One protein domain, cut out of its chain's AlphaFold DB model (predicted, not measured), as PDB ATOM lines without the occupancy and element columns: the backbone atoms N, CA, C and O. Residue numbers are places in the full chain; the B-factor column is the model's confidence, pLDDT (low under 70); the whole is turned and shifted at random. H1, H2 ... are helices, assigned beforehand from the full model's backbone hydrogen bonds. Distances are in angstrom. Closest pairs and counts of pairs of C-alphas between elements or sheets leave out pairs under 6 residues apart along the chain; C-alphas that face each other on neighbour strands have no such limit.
ATOM      1  N   ARG A   4     170.173 199.691 216.118       82.62
ATOM      2  CA  ARG A   4     171.025 199.399 214.947       82.62
ATOM      3  C   ARG A   4     171.918 198.173 215.163       82.62
ATOM      4  O   ARG A   4     171.903 197.270 214.336       82.62
ATOM      5  N   TYR A   5     172.596 198.093 216.309       86.12
ATOM      6  CA  TYR A   5     173.452 196.956 216.648       86.12
ATOM      7  C   TYR A   5     172.617 195.707 216.928       86.12
ATOM      8  O   TYR A   5     172.941 194.624 216.452       86.12
ATOM      9  N   ARG A   6     171.473 195.858 217.611       86.06
ATOM     10  CA  ARG A   6     170.562 194.738 217.886       86.06
ATOM     11  C   ARG A   6     170.033 194.081 216.608       86.06
ATOM     12  O   ARG A   6     169.933 192.861 216.554       86.06
ATOM     13  N   ARG A   7     169.686 194.870 215.586       89.69
ATOM     14  CA  ARG A   7     169.218 194.347 214.290       89.69
ATOM     15  C   ARG A   7     170.298 193.535 213.577       89.69
ATOM     16  O   ARG A   7     169.988 192.480 213.040       89.69
ATOM     17  N   ILE A   8     171.543 194.005 213.612       90.19
ATOM     18  CA  ILE A   8     172.681 193.298 213.016       90.19
ATOM     19  C   ILE A   8     172.960 191.996 213.771       90.19
ATOM     20  O   ILE A   8     173.078 190.952 213.140       90.19
ATOM     21  N   ILE A   9     172.977 192.021 215.108       91.12
ATOM     22  CA  ILE A   9     173.164 190.806 215.918       91.12
ATOM     23  C   ILE A   9     172.080 189.773 215.619       91.12
ATOM     24  O   ILE A   9     172.395 188.602 215.457       91.12
ATOM     25  N   LEU A  10     170.817 190.186 215.492       92.56
ATOM     26  CA  LEU A  10     169.735 189.270 215.119       92.56
ATOM     27  C   LEU A  10     169.949 188.656 213.728       92.56
ATOM     28  O   LEU A  10     169.704 187.466 213.548       92.56
ATOM     29  N   ALA A  11     170.433 189.438 212.760       92.00
ATOM     30  CA  ALA A  11     170.774 188.924 211.436       92.00
ATOM     31  C   ALA A  11     171.927 187.901 211.499       92.00
ATOM     32  O   ALA A  11     171.832 186.839 210.890       92.00
ATOM     33  N   LEU A  12     172.970 188.172 212.291       91.31
ATOM     34  CA  LEU A  12     174.086 187.242 212.512       91.31
ATOM     35  C   LEU A  12     173.643 185.972 213.255       91.31
ATOM     36  O   LEU A  12     174.018 184.867 212.879       91.31
ATOM     37  N   GLN A  13     172.781 186.094 214.264       92.81
ATOM     38  CA  GLN A  13     172.194 184.944 214.961       92.81
ATOM     39  C   GLN A  13     171.343 184.084 214.023       92.81
ATOM     40  O   GLN A  13     171.385 182.857 214.110       92.81
ATOM     41  N   TYR A  14     170.612 184.708 213.097       91.44
ATOM     42  CA  TYR A  14     169.890 183.982 212.058       91.44
ATOM     43  C   TYR A  14     170.844 183.260 211.095       91.44
ATOM     44  O   TYR A  14     170.598 182.101 210.770       91.44
ATOM     45  N   ALA A  15     171.962 183.880 210.699       89.31
ATOM     46  CA  ALA A  15     172.996 183.219 209.895       89.31
ATOM     47  C   ALA A  15     173.583 181.990 210.618       89.31
ATOM     48  O   ALA A  15     173.660 180.905 210.042       89.31
ATOM     49  N   LYS A  16     173.896 182.120 211.916       92.31
ATOM     50  CA  LYS A  16     174.332 180.998 212.763       92.31
ATOM     51  C   LYS A  16     173.286 179.881 212.801       92.31
ATOM     52  O   LYS A  16     173.620 178.709 212.640       92.31
ATOM     53  N   TYR A  17     172.019 180.243 212.996       91.69
ATOM     54  CA  TYR A  17     170.913 179.291 212.990       91.69
ATOM     55  C   TYR A  17     170.812 178.554 211.646       91.69
ATOM     56  O   TYR A  17     170.729 177.327 211.639       91.69
ATOM     57  N   ALA A  18     170.889 179.274 210.526       89.56
ATOM     58  CA  ALA A  18     170.832 178.702 209.183       89.56
ATOM     59  C   ALA A  18     171.967 177.694 208.930       89.56
ATOM     60  O   ALA A  18     171.720 176.633 208.357       89.56
ATOM     61  N   LEU A  19     173.181 177.978 209.416       88.38
ATOM     62  CA  LEU A  19     174.320 177.057 209.332       88.38
ATOM     63  C   LEU A  19     174.163 175.806 210.201       88.38
ATOM     64  O   LEU A  19     174.585 174.725 209.789       88.38
ATOM     65  N   SER A  20     173.558 175.938 211.383       89.31
ATOM     66  CA  SER A  20     173.376 174.816 212.316       89.31
ATOM     67  C   SER A  20     172.325 173.789 211.879       89.31
ATOM     68  O   SER A  20     172.246 172.714 212.470       89.31
ATOM     69  N   GLN A  21     171.507 174.098 210.866       89.12
ATOM     70  CA  GLN A  21     170.497 173.164 210.371       89.12
ATOM     71  C   GLN A  21     171.110 172.001 209.577       89.12
ATOM     72  O   GLN A  21     172.239 172.062 209.083       89.12
ATOM     73  N   GLN A  22     170.340 170.918 209.446       84.06
ATOM     74  CA  GLN A  22     170.712 169.790 208.588       84.06
ATOM     75  C   GLN A  22     170.697 170.211 207.109       84.06
ATOM     76  O   GLN A  22     169.929 171.087 206.709       84.06
ATOM     77  N   ASP A  23     171.510 169.553 206.282       75.88
ATOM     78  CA  ASP A  23     171.688 169.897 204.859       75.88
ATOM     79  C   ASP A  23     170.423 169.716 204.005       75.88
ATOM     80  O   ASP A  23     170.311 170.286 202.919       75.88
ATOM     81  N   SER A  24     169.447 168.952 204.499       76.88
ATOM     82  CA  SER A  24     168.143 168.755 203.860       76.88
ATOM     83  C   SER A  24     167.218 169.971 203.970       76.88
ATOM     84  O   SER A  24     166.247 170.066 203.220       76.88
ATOM     85  N   TYR A  25     167.497 170.915 204.875       85.50
ATOM     86  CA  TYR A  25     166.652 172.089 205.063       85.50
ATOM     87  C   TYR A  25     166.938 173.168 204.020       85.50
ATOM     88  O   TYR A  25     168.069 173.631 203.850       85.50
ATOM     89  N   PHE A  26     165.865 173.676 203.407       88.19
ATOM     90  CA  PHE A  26     165.919 174.795 202.460       88.19
ATOM     91  C   PHE A  26     166.625 176.033 203.028       88.19
ATOM     92  O   PHE A  26     167.280 176.761 202.289       88.19
ATOM     93  N   VAL A  27     166.540 176.262 204.342       88.62
ATOM     94  CA  VAL A  27     167.174 177.408 205.012       88.62
ATOM     95  C   VAL A  27     168.697 177.378 204.863       88.62
ATOM     96  O   VAL A  27     169.302 178.393 204.530       88.62
ATOM     97  N   LYS A  28     169.329 176.214 205.044       88.88
ATOM     98  CA  LYS A  28     170.783 176.088 204.904       88.88
ATOM     99  C   LYS A  28     171.220 176.238 203.452       88.88
ATOM    100  O   LYS A  28     172.190 176.935 203.168       88.88
ATOM    101  N   ARG A  29     170.461 175.643 202.529       88.75
ATOM    102  CA  ARG A  29     170.753 175.709 201.093       88.75
ATOM    103  C   ARG A  29     170.621 177.126 200.539       88.75
ATOM    104  O   ARG A  29     171.533 177.610 199.885       88.75
ATOM    105  N   THR A  30     169.544 177.827 200.890       90.56
ATOM    106  CA  THR A  30     169.348 179.239 200.514       90.56
ATOM    107  C   THR A  30     170.414 180.155 201.115       90.56
ATOM    108  O   THR A  30     170.839 181.105 200.461       90.56
ATOM    109  N   TYR A  31     170.891 179.862 202.329       90.44
ATOM    110  CA  TYR A  31     172.012 180.587 202.924       90.44
ATOM    111  C   TYR A  31     173.325 180.356 202.160       90.44
ATOM    112  O   TYR A  31     174.007 181.318 201.816       90.44
ATOM    113  N   GLN A  32     173.658 179.103 201.839       89.81
ATOM    114  CA  GLN A  32     174.835 178.768 201.029       89.81
ATOM    115  C   GLN A  32     174.770 179.416 199.639       89.81
ATOM    116  O   GLN A  32     175.757 179.992 199.179       89.81
ATOM    117  N   ASP A  33     173.594 179.408 199.008       90.81
ATOM    118  CA  ASP A  33     173.361 180.096 197.740       90.81
ATOM    119  C   ASP A  33     173.585 181.608 197.889       90.81
ATOM    120  O   ASP A  33     174.278 182.204 197.066       90.81
ATOM    121  N   ALA A  34     173.094 182.232 198.965       90.19
ATOM    122  CA  ALA A  34     173.319 183.652 199.239       90.19
ATOM    123  C   ALA A  34     174.808 184.000 199.422       90.19
ATOM    124  O   ALA A  34     175.262 185.026 198.912       90.19
ATOM    125  N   VAL A  35     175.584 183.140 200.091       89.88
ATOM    126  CA  VAL A  35     177.045 183.291 200.213       89.88
ATOM    127  C   VAL A  35     177.723 183.142 198.845       89.88
ATOM    128  O   VAL A  35     178.590 183.942 198.488       89.88
ATOM    129  N   SER A  36     177.289 182.179 198.025       90.69
ATOM    130  CA  SER A  36     177.821 181.990 196.668       90.69
ATOM    131  C   SER A  36     177.543 183.194 195.755       90.69
ATOM    132  O   SER A  36     178.423 183.624 195.008       90.69
ATOM    133  N   LEU A  37     176.347 183.787 195.855       89.62
ATOM    134  CA  LEU A  37     175.958 184.986 195.114       89.62
ATOM    135  C   LEU A  37     176.817 186.183 195.519       89.62
ATOM    136  O   LEU A  37     177.246 186.948 194.655       89.62
ATOM    137  N   PHE A  38     177.119 186.305 196.811       89.12
ATOM    138  CA  PHE A  38     178.007 187.344 197.312       89.12
ATOM    139  C   PHE A  38     179.430 187.205 196.750       89.12
ATOM    140  O   PHE A  38     179.997 188.189 196.279       89.12
ATOM    141  N   ARG A  39     179.981 185.982 196.686       87.88
ATOM    142  CA  ARG A  39     181.288 185.720 196.046       87.88
ATOM    143  C   ARG A  39     181.304 186.070 194.554       87.88
ATOM    144  O   ARG A  39     182.335 186.474 194.030       87.88
ATOM    145  N   GLN A  40     180.164 185.948 193.875       90.00
ATOM    146  CA  GLN A  40     179.991 186.375 192.479       90.00
ATOM    147  C   GLN A  40     179.818 187.899 192.326       90.00
ATOM    148  O   GLN A  40     179.583 188.371 191.216       90.00
ATOM    149  N   GLY A  41     179.882 188.672 193.416       86.50
ATOM    150  CA  GLY A  41     179.696 190.124 193.405       86.50
ATOM    151  C   GLY A  41     178.246 190.567 193.199       86.50
ATOM    152  O   GLY A  41     178.001 191.726 192.867       86.50
ATOM    153  N   LYS A  42     177.270 189.666 193.366       88.12
ATOM    154  CA  LYS A  42     175.848 189.999 193.228       88.12
ATOM    155  C   LYS A  42     175.298 190.554 194.539       88.12
ATOM    156  O   LYS A  42     175.670 190.117 195.627       88.12
ATOM    157  N   SER A  43     174.367 191.502 194.428       85.19
ATOM    158  CA  SER A  43     173.643 192.039 195.580       85.19
ATOM    159  C   SER A  43     172.822 190.941 196.254       85.19
ATOM    160  O   SER A  43     172.115 190.189 195.582       85.19
ATOM    161  N   GLY A  44     172.863 190.890 197.578       87.19
ATOM    162  CA  GLY A  44     172.098 189.929 198.353       87.19
ATOM    163  C   GLY A  44     172.228 190.188 199.844       87.19
ATOM    164  O   GLY A  44     172.976 191.066 200.272       87.19
ATOM    165  N   TRP A  45     171.527 189.373 200.630       88.81
ATOM    166  CA  TRP A  45     171.434 189.543 202.078       88.81
ATOM    167  C   TRP A  45     172.804 189.589 202.775       88.81
ATOM    168  O   TRP A  45     173.024 190.431 203.638       88.81
ATOM    169  N   VAL A  46     173.764 188.758 202.352       88.31
ATOM    170  CA  VAL A  46     175.140 188.763 202.887       88.31
ATOM    171  C   VAL A  46     175.845 190.105 202.640       88.31
ATOM    172  O   VAL A  46     176.472 190.655 203.546       88.31
ATOM    173  N   GLY A  47     175.677 190.680 201.446       88.31
ATOM    174  CA  GLY A  47     176.227 191.995 201.117       88.31
ATOM    175  C   GLY A  47     175.552 193.133 201.879       88.31
ATOM    176  O   GLY A  47     176.220 194.088 202.274       88.31
ATOM    177  N   ASP A  48     174.255 193.009 202.170       89.44
ATOM    178  CA  ASP A  48     173.550 193.964 203.026       89.44
ATOM    179  C   ASP A  48     174.107 193.956 204.453       89.44
ATOM    180  O   ASP A  48     174.296 195.028 205.032       89.44
ATOM    181  N   ILE A  49     174.423 192.782 205.015       89.12
ATOM    182  CA  ILE A  49     175.051 192.690 206.342       89.12
ATOM    183  C   ILE A  49     176.440 193.338 206.310       89.12
ATOM    184  O   ILE A  49     176.732 194.163 207.177       89.12
ATOM    185  N   GLN A  50     177.269 193.042 205.301       90.56
ATOM    186  CA  GLN A  50     178.594 193.657 205.161       90.56
ATOM    187  C   GLN A  50     178.500 195.190 205.089       90.56
ATOM    188  O   GLN A  50     179.221 195.904 205.789       90.56
ATOM    189  N   ASN A  51     177.572 195.705 204.285       88.88
ATOM    190  CA  ASN A  51     177.339 197.137 204.137       88.88
ATOM    191  C   ASN A  51     176.775 197.769 205.423       88.88
ATOM    192  O   ASN A  51     177.075 198.914 205.749       88.88
ATOM    193  N   CYS A  52     175.957 197.038 206.183       89.06
ATOM    194  CA  CYS A  52     175.474 197.509 207.478       89.06
ATOM    195  C   CYS A  52     176.607 197.603 208.504       89.06
ATOM    196  O   CYS A  52     176.651 198.586 209.240       89.06
ATOM    197  N   LEU A  53     177.520 196.627 208.538       88.62
ATOM    198  CA  LEU A  53     178.676 196.624 209.437       88.62
ATOM    199  C   LEU A  53     179.681 197.733 209.119       88.62
ATOM    200  O   LEU A  53     180.185 198.378 210.037       88.62
ATOM    201  N   SER A  54     179.934 198.001 207.836       89.06
ATOM    202  CA  SER A  54     180.848 199.070 207.417       89.06
ATOM    203  C   SER A  54     180.289 200.475 207.668       89.06
ATOM    204  O   SER A  54     181.054 201.418 207.846       89.06
ATOM    205  N   ARG A  55     178.959 200.621 207.720       86.69
ATOM    206  CA  ARG A  55     178.261 201.891 207.996       86.69
ATOM    207  C   ARG A  55     177.984 202.142 209.477       86.69
ATOM    208  O   ARG A  55     177.321 203.128 209.814       86.69
ATOM    209  N   LEU A  56     178.428 201.261 210.368       86.44
ATOM    210  CA  LEU A  56     178.362 201.533 211.799       86.44
ATOM    211  C   LEU A  56     179.287 202.711 212.154       86.44
ATOM    212  O   LEU A  56     180.316 202.892 211.510       86.44
ATOM    213  N   PRO A  57     178.958 203.510 213.189       84.38
ATOM    214  CA  PRO A  57     179.841 204.584 213.664       84.38
ATOM    215  C   PRO A  57     181.240 204.093 214.022       84.38
ATOM    216  O   PRO A  57     182.217 204.796 213.799       84.38
ATOM    217  N   VAL A  58     181.307 202.874 214.558       84.88
ATOM    218  CA  VAL A  58     182.537 202.108 214.714       84.88
ATOM    219  C   VAL A  58     182.456 200.973 213.692       84.88
ATOM    220  O   VAL A  58     181.645 200.062 213.891       84.88
ATOM    221  N   PRO A  59     183.193 201.056 212.569       85.81
ATOM    222  CA  PRO A  59     183.089 200.085 211.491       85.81
ATOM    223  C   PRO A  59     183.664 198.738 211.928       85.81
ATOM    224  O   PRO A  59     184.748 198.672 212.506       85.81
ATOM    225  N   VAL A  60     182.945 197.661 211.618       87.75
ATOM    226  CA  VAL A  60     183.400 196.285 211.860       87.75
ATOM    227  C   VAL A  60     183.735 195.654 210.516       87.75
ATOM    228  O   VAL A  60     182.880 195.571 209.631       87.75
ATOM    229  N   ALA A  61     184.988 195.236 210.341       85.19
ATOM    230  CA  ALA A  61     185.415 194.558 209.127       85.19
ATOM    231  C   ALA A  61     184.853 193.130 209.110       85.19
ATOM    232  O   ALA A  61     185.080 192.354 210.033       85.19
ATOM    233  N   MET A  62     184.131 192.787 208.046       83.44
ATOM    234  CA  MET A  62     183.624 191.438 207.821       83.44
ATOM    235  C   MET A  62     184.387 190.786 206.674       83.44
ATOM    236  O   MET A  62     184.443 191.334 205.570       83.44
ATOM    237  N   GLN A  63     184.902 189.591 206.945       84.00
ATOM    238  CA  GLN A  63     185.405 188.653 205.950       84.00
ATOM    239  C   GLN A  63     184.311 187.628 205.625       84.00
ATOM    240  O   GLN A  63     183.513 187.264 206.492       84.00
ATOM    241  N   VAL A  64     184.242 187.181 204.371       80.62
ATOM    242  CA  VAL A  64     183.188 186.257 203.905       80.62
ATOM    243  C   VAL A  64     183.347 184.893 204.560       80.62
ATOM    244  O   VAL A  64     182.372 184.256 204.942       80.62
ATOM    245  N   GLU A  65     184.594 184.493 204.769       83.38
ATOM    246  CA  GLU A  65     185.007 183.251 205.410       83.38
ATOM    247  C   GLU A  65     184.468 183.166 206.845       83.38
ATOM    248  O   GLU A  65     184.100 182.094 207.325       83.38
ATOM    249  N   SER A  66     184.336 184.310 207.526       80.75
ATOM    250  CA  SER A  66     183.763 184.380 208.872       80.75
ATOM    251  C   SER A  66     182.270 184.044 208.906       80.75
ATOM    252  O   SER A  66     181.775 183.628 209.945       80.75
ATOM    253  N   LEU A  67     181.548 184.192 207.790       82.31
ATOM    254  CA  LEU A  67     180.126 183.852 207.683       82.31
ATOM    255  C   LEU A  67     179.874 182.386 207.317       82.31
ATOM    256  O   LEU A  67     178.726 181.945 207.329       82.31
ATOM    257  N   GLU A  68     180.911 181.622 206.991       85.12
ATOM    258  CA  GLU A  68     180.793 180.201 206.639       85.12
ATOM    259  C   GLU A  68     181.013 179.281 207.844       85.12
ATOM    260  O   GLU A  68     180.590 178.125 207.826       85.12
ATOM    261  N   SER A  69     181.615 179.805 208.916       88.50
ATOM    262  CA  SER A  69     181.841 179.092 210.172       88.50
ATOM    263  C   SER A  69     180.988 179.667 211.301       88.50
ATOM    264  O   SER A  69     180.888 180.882 211.470       88.50
ATOM    265  N   ILE A  70     180.429 178.786 212.134       88.50
ATOM    266  CA  ILE A  70     179.693 179.173 213.347       88.50
ATOM    267  C   ILE A  70     180.586 180.005 214.279       88.50
ATOM    268  O   ILE A  70     180.149 181.035 214.785       88.50
ATOM    269  N   GLU A  71     181.848 179.605 214.441       89.62
ATOM    270  CA  GLU A  71     182.840 180.296 215.276       89.62
ATOM    271  C   GLU A  71     183.177 181.688 214.721       89.62
ATOM    272  O   GLU A  71     183.415 182.633 215.470       89.62
ATOM    273  N   GLY A  72     183.183 181.830 213.392       89.19
ATOM    274  CA  GLY A  72     183.397 183.114 212.729       89.19
ATOM    275  C   GLY A  72     182.240 184.083 212.973       89.19
ATOM    276  O   GLY A  72     182.468 185.259 213.260       89.19
ATOM    277  N   ILE A  73     181.003 183.582 212.942       89.50
ATOM    278  CA  ILE A  73     179.808 184.377 213.247       89.50
ATOM    279  C   ILE A  73     179.785 184.786 214.723       89.50
ATOM    280  O   ILE A  73     179.409 185.915 215.033       89.50
ATOM    281  N   GLU A  74     180.197 183.906 215.638       91.31
ATOM    282  CA  GLU A  74     180.303 184.234 217.065       91.31
ATOM    283  C   GLU A  74     181.309 185.359 217.316       91.31
ATOM    284  O   GLU A  74     180.960 186.346 217.963       91.31
ATOM    285  N   LYS A  75     182.501 185.284 216.711       91.25
ATOM    286  CA  LYS A  75     183.495 186.369 216.768       91.25
ATOM    287  C   LYS A  75     182.952 187.680 216.200       91.25
ATOM    288  O   LYS A  75     183.111 188.727 216.817       91.25
ATOM    289  N   LEU A  76     182.240 187.629 215.071       90.12
ATOM    290  CA  LEU A  76     181.594 188.813 214.497       90.12
ATOM    291  C   LEU A  76     180.552 189.424 215.441       90.12
ATOM    292  O   LEU A  76     180.445 190.646 215.519       90.12
ATOM    293  N   ILE A  77     179.780 188.604 216.160       91.00
ATOM    294  CA  ILE A  77     178.838 189.098 217.171       91.00
ATOM    295  C   ILE A  77     179.604 189.800 218.297       91.00
ATOM    296  O   ILE A  77     179.236 190.919 218.645       91.00
ATOM    297  N   GLU A  78     180.681 189.206 218.813       91.06
ATOM    298  CA  GLU A  78     181.524 189.829 219.844       91.06
ATOM    299  C   GLU A  78     182.134 191.161 219.379       91.06
ATOM    300  O   GLU A  78     182.167 192.132 220.137       91.06
ATOM    301  N   ASP A  79     182.574 191.251 218.126       90.62
ATOM    302  CA  ASP A  79     183.143 192.478 217.566       90.62
ATOM    303  C   ASP A  79     182.082 193.567 217.372       90.62
ATOM    304  O   ASP A  79     182.313 194.733 217.702       90.62
ATOM    305  N   VAL A  80     180.879 193.199 216.918       90.31
ATOM    306  CA  VAL A  80     179.715 194.103 216.888       90.31
ATOM    307  C   VAL A  80     179.360 194.571 218.294       90.31
ATOM    308  O   VAL A  80     178.957 195.724 218.489       90.31
ATOM    309  N   GLU A  81     179.516 193.698 219.285       89.88
ATOM    310  CA  GLU A  81     179.258 194.039 220.666       89.88
ATOM    311  C   GLU A  81     180.281 195.051 221.211       89.88
ATOM    312  O   GLU A  81     179.897 196.095 221.749       89.88
ATOM    313  N   LYS A  82     181.576 194.818 220.992       88.94
ATOM    314  CA  LYS A  82     182.646 195.771 221.332       88.94
ATOM    315  C   LYS A  82     182.465 197.107 220.613       88.94
ATOM    316  O   LYS A  82     182.537 198.160 221.241       88.94
ATOM    317  N   ALA A  83     182.130 197.083 219.323       88.31
ATOM    318  CA  ALA A  83     181.847 198.288 218.544       88.31
ATOM    319  C   ALA A  83     180.652 199.078 219.104       88.31
ATOM    320  O   ALA A  83     180.661 200.310 219.115       88.31
ATOM    321  N   CYS A  84     179.626 198.388 219.610       87.00
ATOM    322  CA  CYS A  84     178.512 199.023 220.308       87.00
ATOM    323  C   CYS A  84     178.943 199.649 221.637       87.00
ATOM    324  O   CYS A  84     178.477 200.737 221.980       87.00
ATOM    325  N   ALA A  85     179.767 198.951 222.419       86.00
ATOM    326  CA  ALA A  85     180.264 199.462 223.688       86.00
ATOM    327  C   ALA A  85     181.107 200.727 223.475       86.00
ATOM    328  O   ALA A  85     180.890 201.714 224.177       86.00
ATOM    329  N   GLN A  86     181.968 200.724 222.456       85.56
ATOM    330  CA  GLN A  86     182.778 201.872 222.058       85.56
ATOM    331  C   GLN A  86     181.914 203.059 221.600       85.56
ATOM    332  O   GLN A  86     182.050 204.146 222.144       85.56
ATOM    333  N   ASP A  87     180.954 202.856 220.690       84.06
ATOM    334  CA  ASP A  87     180.061 203.931 220.211       84.06
ATOM    335  C   ASP A  87     179.245 204.576 221.345       84.06
ATOM    336  O   ASP A  87     179.080 205.796 221.396       84.06
ATOM    337  N   VAL A  88     178.752 203.776 222.294       80.06
ATOM    338  CA  VAL A  88     178.034 204.314 223.457       80.06
ATOM    339  C   VAL A  88     178.995 205.004 224.429       80.06
ATOM    340  O   VAL A  88     178.632 206.028 225.007       80.06
ATOM    341  N   PHE A  89     180.212 204.483 224.609       81.06
ATOM    342  CA  PHE A  89     181.243 205.128 225.421       81.06
ATOM    343  C   PHE A  89     181.620 206.503 224.864       81.06
ATOM    344  O   PHE A  89     181.546 207.491 225.595       81.06
ATOM    345  N   ASP A  90     181.903 206.591 223.568       79.62
ATOM    346  CA  ASP A  90     182.219 207.846 222.884       79.62
ATOM    347  C   ASP A  90     181.041 208.826 222.943       79.62
ATOM    348  O   ASP A  90     181.217 210.021 223.190       79.62
ATOM    349  N   GLY A  91     179.813 208.314 222.820       74.50
ATOM    350  CA  GLY A  91     178.596 209.094 223.029       74.50
ATOM    351  C   GLY A  91     178.494 209.705 224.431       74.50
ATOM    352  O   GLY A  91     178.055 210.847 224.559       74.50
ATOM    353  N   MET A  92     178.921 208.989 225.477       72.62
ATOM    354  CA  MET A  92     178.930 209.491 226.860       72.62
ATOM    355  C   MET A  92     180.036 210.519 227.127       72.62
ATOM    356  O   MET A  92     179.835 211.404 227.960       72.62
ATOM    357  N   GLN A  93     181.174 210.419 226.436       72.31
ATOM    358  CA  GLN A  93     182.286 211.377 226.535       72.31
ATOM    359  C   GLN A  93     182.054 212.656 225.712       72.31
ATOM    360  O   GLN A  93     182.909 213.539 225.660       72.31
ATOM    361  N   SER A  94     180.893 212.785 225.063       71.06
ATOM    362  CA  SER A  94     180.547 213.976 224.297       71.06
ATOM    363  C   SER A  94     180.452 215.218 225.190       71.06
ATOM    364  O   SER A  94     179.915 215.182 226.296       71.06
ATOM    365  N   THR A  95     180.859 216.371 224.654       62.97
ATOM    366  CA  THR A  95     180.700 217.691 225.296       62.97
ATOM    367  C   THR A  95     179.249 218.022 225.659       62.97
ATOM    368  O   THR A  95     178.993 218.866 226.513       62.97
ATOM    369  N   LYS A  96     178.282 217.340 225.032       63.50
ATOM    370  CA  LYS A  96     176.840 217.485 225.280       63.50
ATOM    371  C   LYS A  96     176.344 216.693 226.491       63.50
ATOM    372  O   LYS A  96     175.196 216.867 226.895       63.50
ATOM    373  N   THR A  97     177.175 215.823 227.063       64.31
ATOM    374  CA  THR A  97     176.809 214.926 228.164       64.31
ATOM    375  C   THR A  97     177.770 215.012 229.355       64.31
ATOM    376  O   THR A  97     178.195 213.975 229.867       64.31
ATOM    377  N   PRO A  98     178.061 216.218 229.887       64.19
ATOM    378  CA  PRO A  98     179.014 216.385 230.991       64.19
ATOM    379  C   PRO A  98     178.585 215.644 232.271       64.19
ATOM    380  O   PRO A  98     179.412 215.248 233.085       64.19
ATOM    381  N   LEU A  99     177.277 215.407 232.439       61.75
ATOM    382  CA  LEU A  99     176.717 214.645 233.561       61.75
ATOM    383  C   LEU A  99     177.004 213.135 233.476       61.75
ATOM    384  O   LEU A  99     176.894 212.432 234.481       61.75
ATOM    385  N   LEU A 100     177.338 212.625 232.287       64.31
ATOM    386  CA  LEU A 100     177.670 211.217 232.054       64.31
ATOM    387  C   LEU A 100     179.187 210.975 232.063       64.31
ATOM    388  O   LEU A 100     179.616 209.883 232.435       64.31
ATOM    389  N   SER A 101     179.988 211.992 231.729       63.22
ATOM    390  CA  SER A 101     181.457 211.963 231.660       63.22
ATOM    391  C   SER A 101     182.135 212.199 233.023       63.22
ATOM    392  O   SER A 101     183.069 212.991 233.141       63.22
ATOM    393  N   GLY A 102     181.644 211.569 234.095       61.28
ATOM    394  CA  GLY A 102     182.264 211.728 235.418       61.28
ATOM    395  C   GLY A 102     183.590 210.947 235.549       61.28
ATOM    396  O   GLY A 102     183.748 209.924 234.884       61.28
ATOM    397  N   PRO A 103     184.526 211.349 236.431       54.56
ATOM    398  CA  PRO A 103     185.894 210.812 236.416       54.56
ATOM    399  C   PRO A 103     186.059 209.342 236.850       54.56
ATOM    400  O   PRO A 103     187.049 208.727 236.493       54.56
ATOM    401  N   ASN A 104     185.118 208.746 237.595       55.72
ATOM    402  CA  ASN A 104     185.378 207.504 238.351       55.72
ATOM    403  C   ASN A 104     184.246 206.465 238.274       55.72
ATOM    404  O   ASN A 104     183.820 205.909 239.284       55.72
ATOM    405  N   TRP A 105     183.720 206.193 237.079       63.09
ATOM    406  CA  TRP A 105     182.634 205.208 236.929       63.09
ATOM    407  C   TRP A 105     183.105 203.777 236.626       63.09
ATOM    408  O   TRP A 105     182.260 202.887 236.576       63.09
ATOM    409  N   GLY A 106     184.411 203.545 236.420       65.25
ATOM    410  CA  GLY A 106     184.951 202.215 236.095       65.25
ATOM    411  C   GLY A 106     184.413 201.642 234.778       65.25
ATOM    412  O   GLY A 106     184.198 200.439 234.667       65.25
ATOM    413  N   ILE A 107     184.119 202.514 233.809       69.56
ATOM    414  CA  ILE A 107     183.532 202.126 232.523       69.56
ATOM    415  C   ILE A 107     184.667 201.723 231.593       69.56
ATOM    416  O   ILE A 107     185.532 202.545 231.302       69.56
ATOM    417  N   SER A 108     184.626 200.492 231.097       74.25
ATOM    418  CA  SER A 108     185.508 200.030 230.033       74.25
ATOM    419  C   SER A 108     184.691 199.802 228.758       74.25
ATOM    420  O   SER A 108     183.608 199.211 228.829       74.25
ATOM    421  N   PRO A 109     185.176 200.261 227.591       72.50
ATOM    422  CA  PRO A 109     184.516 200.012 226.311       72.50
ATOM    423  C   PRO A 109     184.664 198.555 225.844       72.50
ATOM    424  O   PRO A 109     184.013 198.149 224.892       72.50
ATOM    425  N   GLU A 110     185.480 197.744 226.517       74.12
ATOM    426  CA  GLU A 110     185.704 196.336 226.168       74.12
ATOM    427  C   GLU A 110     184.488 195.447 226.451       74.12
ATOM    428  O   GLU A 110     184.279 194.440 225.777       74.12
ATOM    429  N   TYR A 111     183.658 195.828 227.426       75.50
ATOM    430  CA  TYR A 111     182.495 195.049 227.834       75.50
ATOM    431  C   TYR A 111     181.219 195.876 227.703       75.50
ATOM    432  O   TYR A 111     180.997 196.826 228.461       75.50
ATOM    433  N   ILE A 112     180.300 195.440 226.833       71.25
ATOM    434  CA  ILE A 112     178.959 196.040 226.712       71.25
ATOM    435  C   ILE A 112     178.288 196.196 228.070       71.25
ATOM    436  O   ILE A 112     177.648 197.213 228.334       71.25
ATOM    437  N   GLN A 113     178.388 195.178 228.925       73.56
ATOM    438  CA  GLN A 113     177.700 195.162 230.211       73.56
ATOM    439  C   GLN A 113     178.181 196.281 231.139       73.56
ATOM    440  O   GLN A 113     177.385 196.783 231.928       73.56
ATOM    441  N   SER A 114     179.444 196.703 231.019       73.31
ATOM    442  CA  SER A 114     179.997 197.840 231.762       73.31
ATOM    443  C   SER A 114     179.342 199.151 231.315       73.31
ATOM    444  O   SER A 114     178.886 199.958 232.131       73.31
ATOM    445  N   VAL A 115     179.191 199.316 230.000       69.25
ATOM    446  CA  VAL A 115     178.636 200.516 229.367       69.25
ATOM    447  C   VAL A 115     177.113 200.613 229.536       69.25
ATOM    448  O   VAL A 115     176.593 201.664 229.908       69.25
ATOM    449  N   LEU A 116     176.393 199.509 229.317       68.88
ATOM    450  CA  LEU A 116     174.928 199.435 229.339       68.88
ATOM    451  C   LEU A 116     174.332 199.096 230.713       68.88
ATOM    452  O   LEU A 116     173.117 198.897 230.814       68.88
ATOM    453  N   ARG A 117     175.143 199.020 231.778       70.50
ATOM    454  CA  ARG A 117     174.644 198.717 233.127       70.50
ATOM    455  C   ARG A 117     173.593 199.740 233.548       70.50
ATOM    456  O   ARG A 117     173.832 200.946 233.497       70.50
ATOM    457  N   LEU A 118     172.449 199.257 234.037       58.47
ATOM    458  CA  LEU A 118     171.409 200.107 234.613       58.47
ATOM    459  C   LEU A 118     171.989 200.867 235.815       58.47
ATOM    460  O   LEU A 118     172.261 200.285 236.868       58.47
TER     461      LEU A 118
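AT A GLANCE: This is residues 4 to 118 of the 170 residues of an uncharacterized protein of Coprinellus micaceus (UniProt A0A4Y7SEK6). The long helix H4 and the shorter H1 lie side by side, running opposite ways along a loose rod, with H2 steeply tilted across the end of H1 and H3 folding back from H2 along part of H1. Beyond H1, H4 runs on toward the other end, where residues 94 to 99 stick out and the loop of residues 93 to 111 leads back to the short H5, packed on H4. The printed part has 115 residues with five named helices, H1 to H5 in chain order, and no named strand: all helix. It is loose, with a radius of gyration of the C-alphas of 17.0 A and spans of 55 by 26 by 18 A.

IN THESE COORDINATES: H4, residues 70 to 92, measures 33.2 A from C-alpha 70 at (179.693, 179.173, 213.347) to C-alpha 92 at (178.930, 209.491, 226.860). H1, residues 4 to 20, measures 24.8 A and begins at C-alpha 4 (171.025, 199.399, 214.947). H2 is residues 26 to 39, 19.9 A; H3 is residues 45 to 54, 14.4 A; H5 is residues 112 to 115, 5.2 A.

HOW THE PARTS SIT: H1, the hub, touches H4 at a shallow tilt of 7 degrees, opposite ways; their closest C-alphas, Lys 16 and Ile 70, are 5.7 A apart. With residues 15 to 20 alone H1 touches H2 at a steep 65 degrees, closest at C-alphas 18 and 28, 5.0 A. With residues 8 to 11 alone it touches H3, closest at C-alphas 8 and 49, 7.1 A. H4 touches H5 with residues 81 to 89 alone, closest at C-alphas 85 and 112, 4.7 A. H2 and H4 are apart. Each O i to N i+4 pair in H1 to H4 is within hydrogen-bond range; H5 is too short for one.

THE WHOLE: The farthest C-alphas, Ser 24 and Pro 103, are 56.1 A apart. The printed part has no cut. The links H3 to H4 and H4 to H5 are long. Residues 95 to 107, 115 to 116 and 118 have pLDDT under 70.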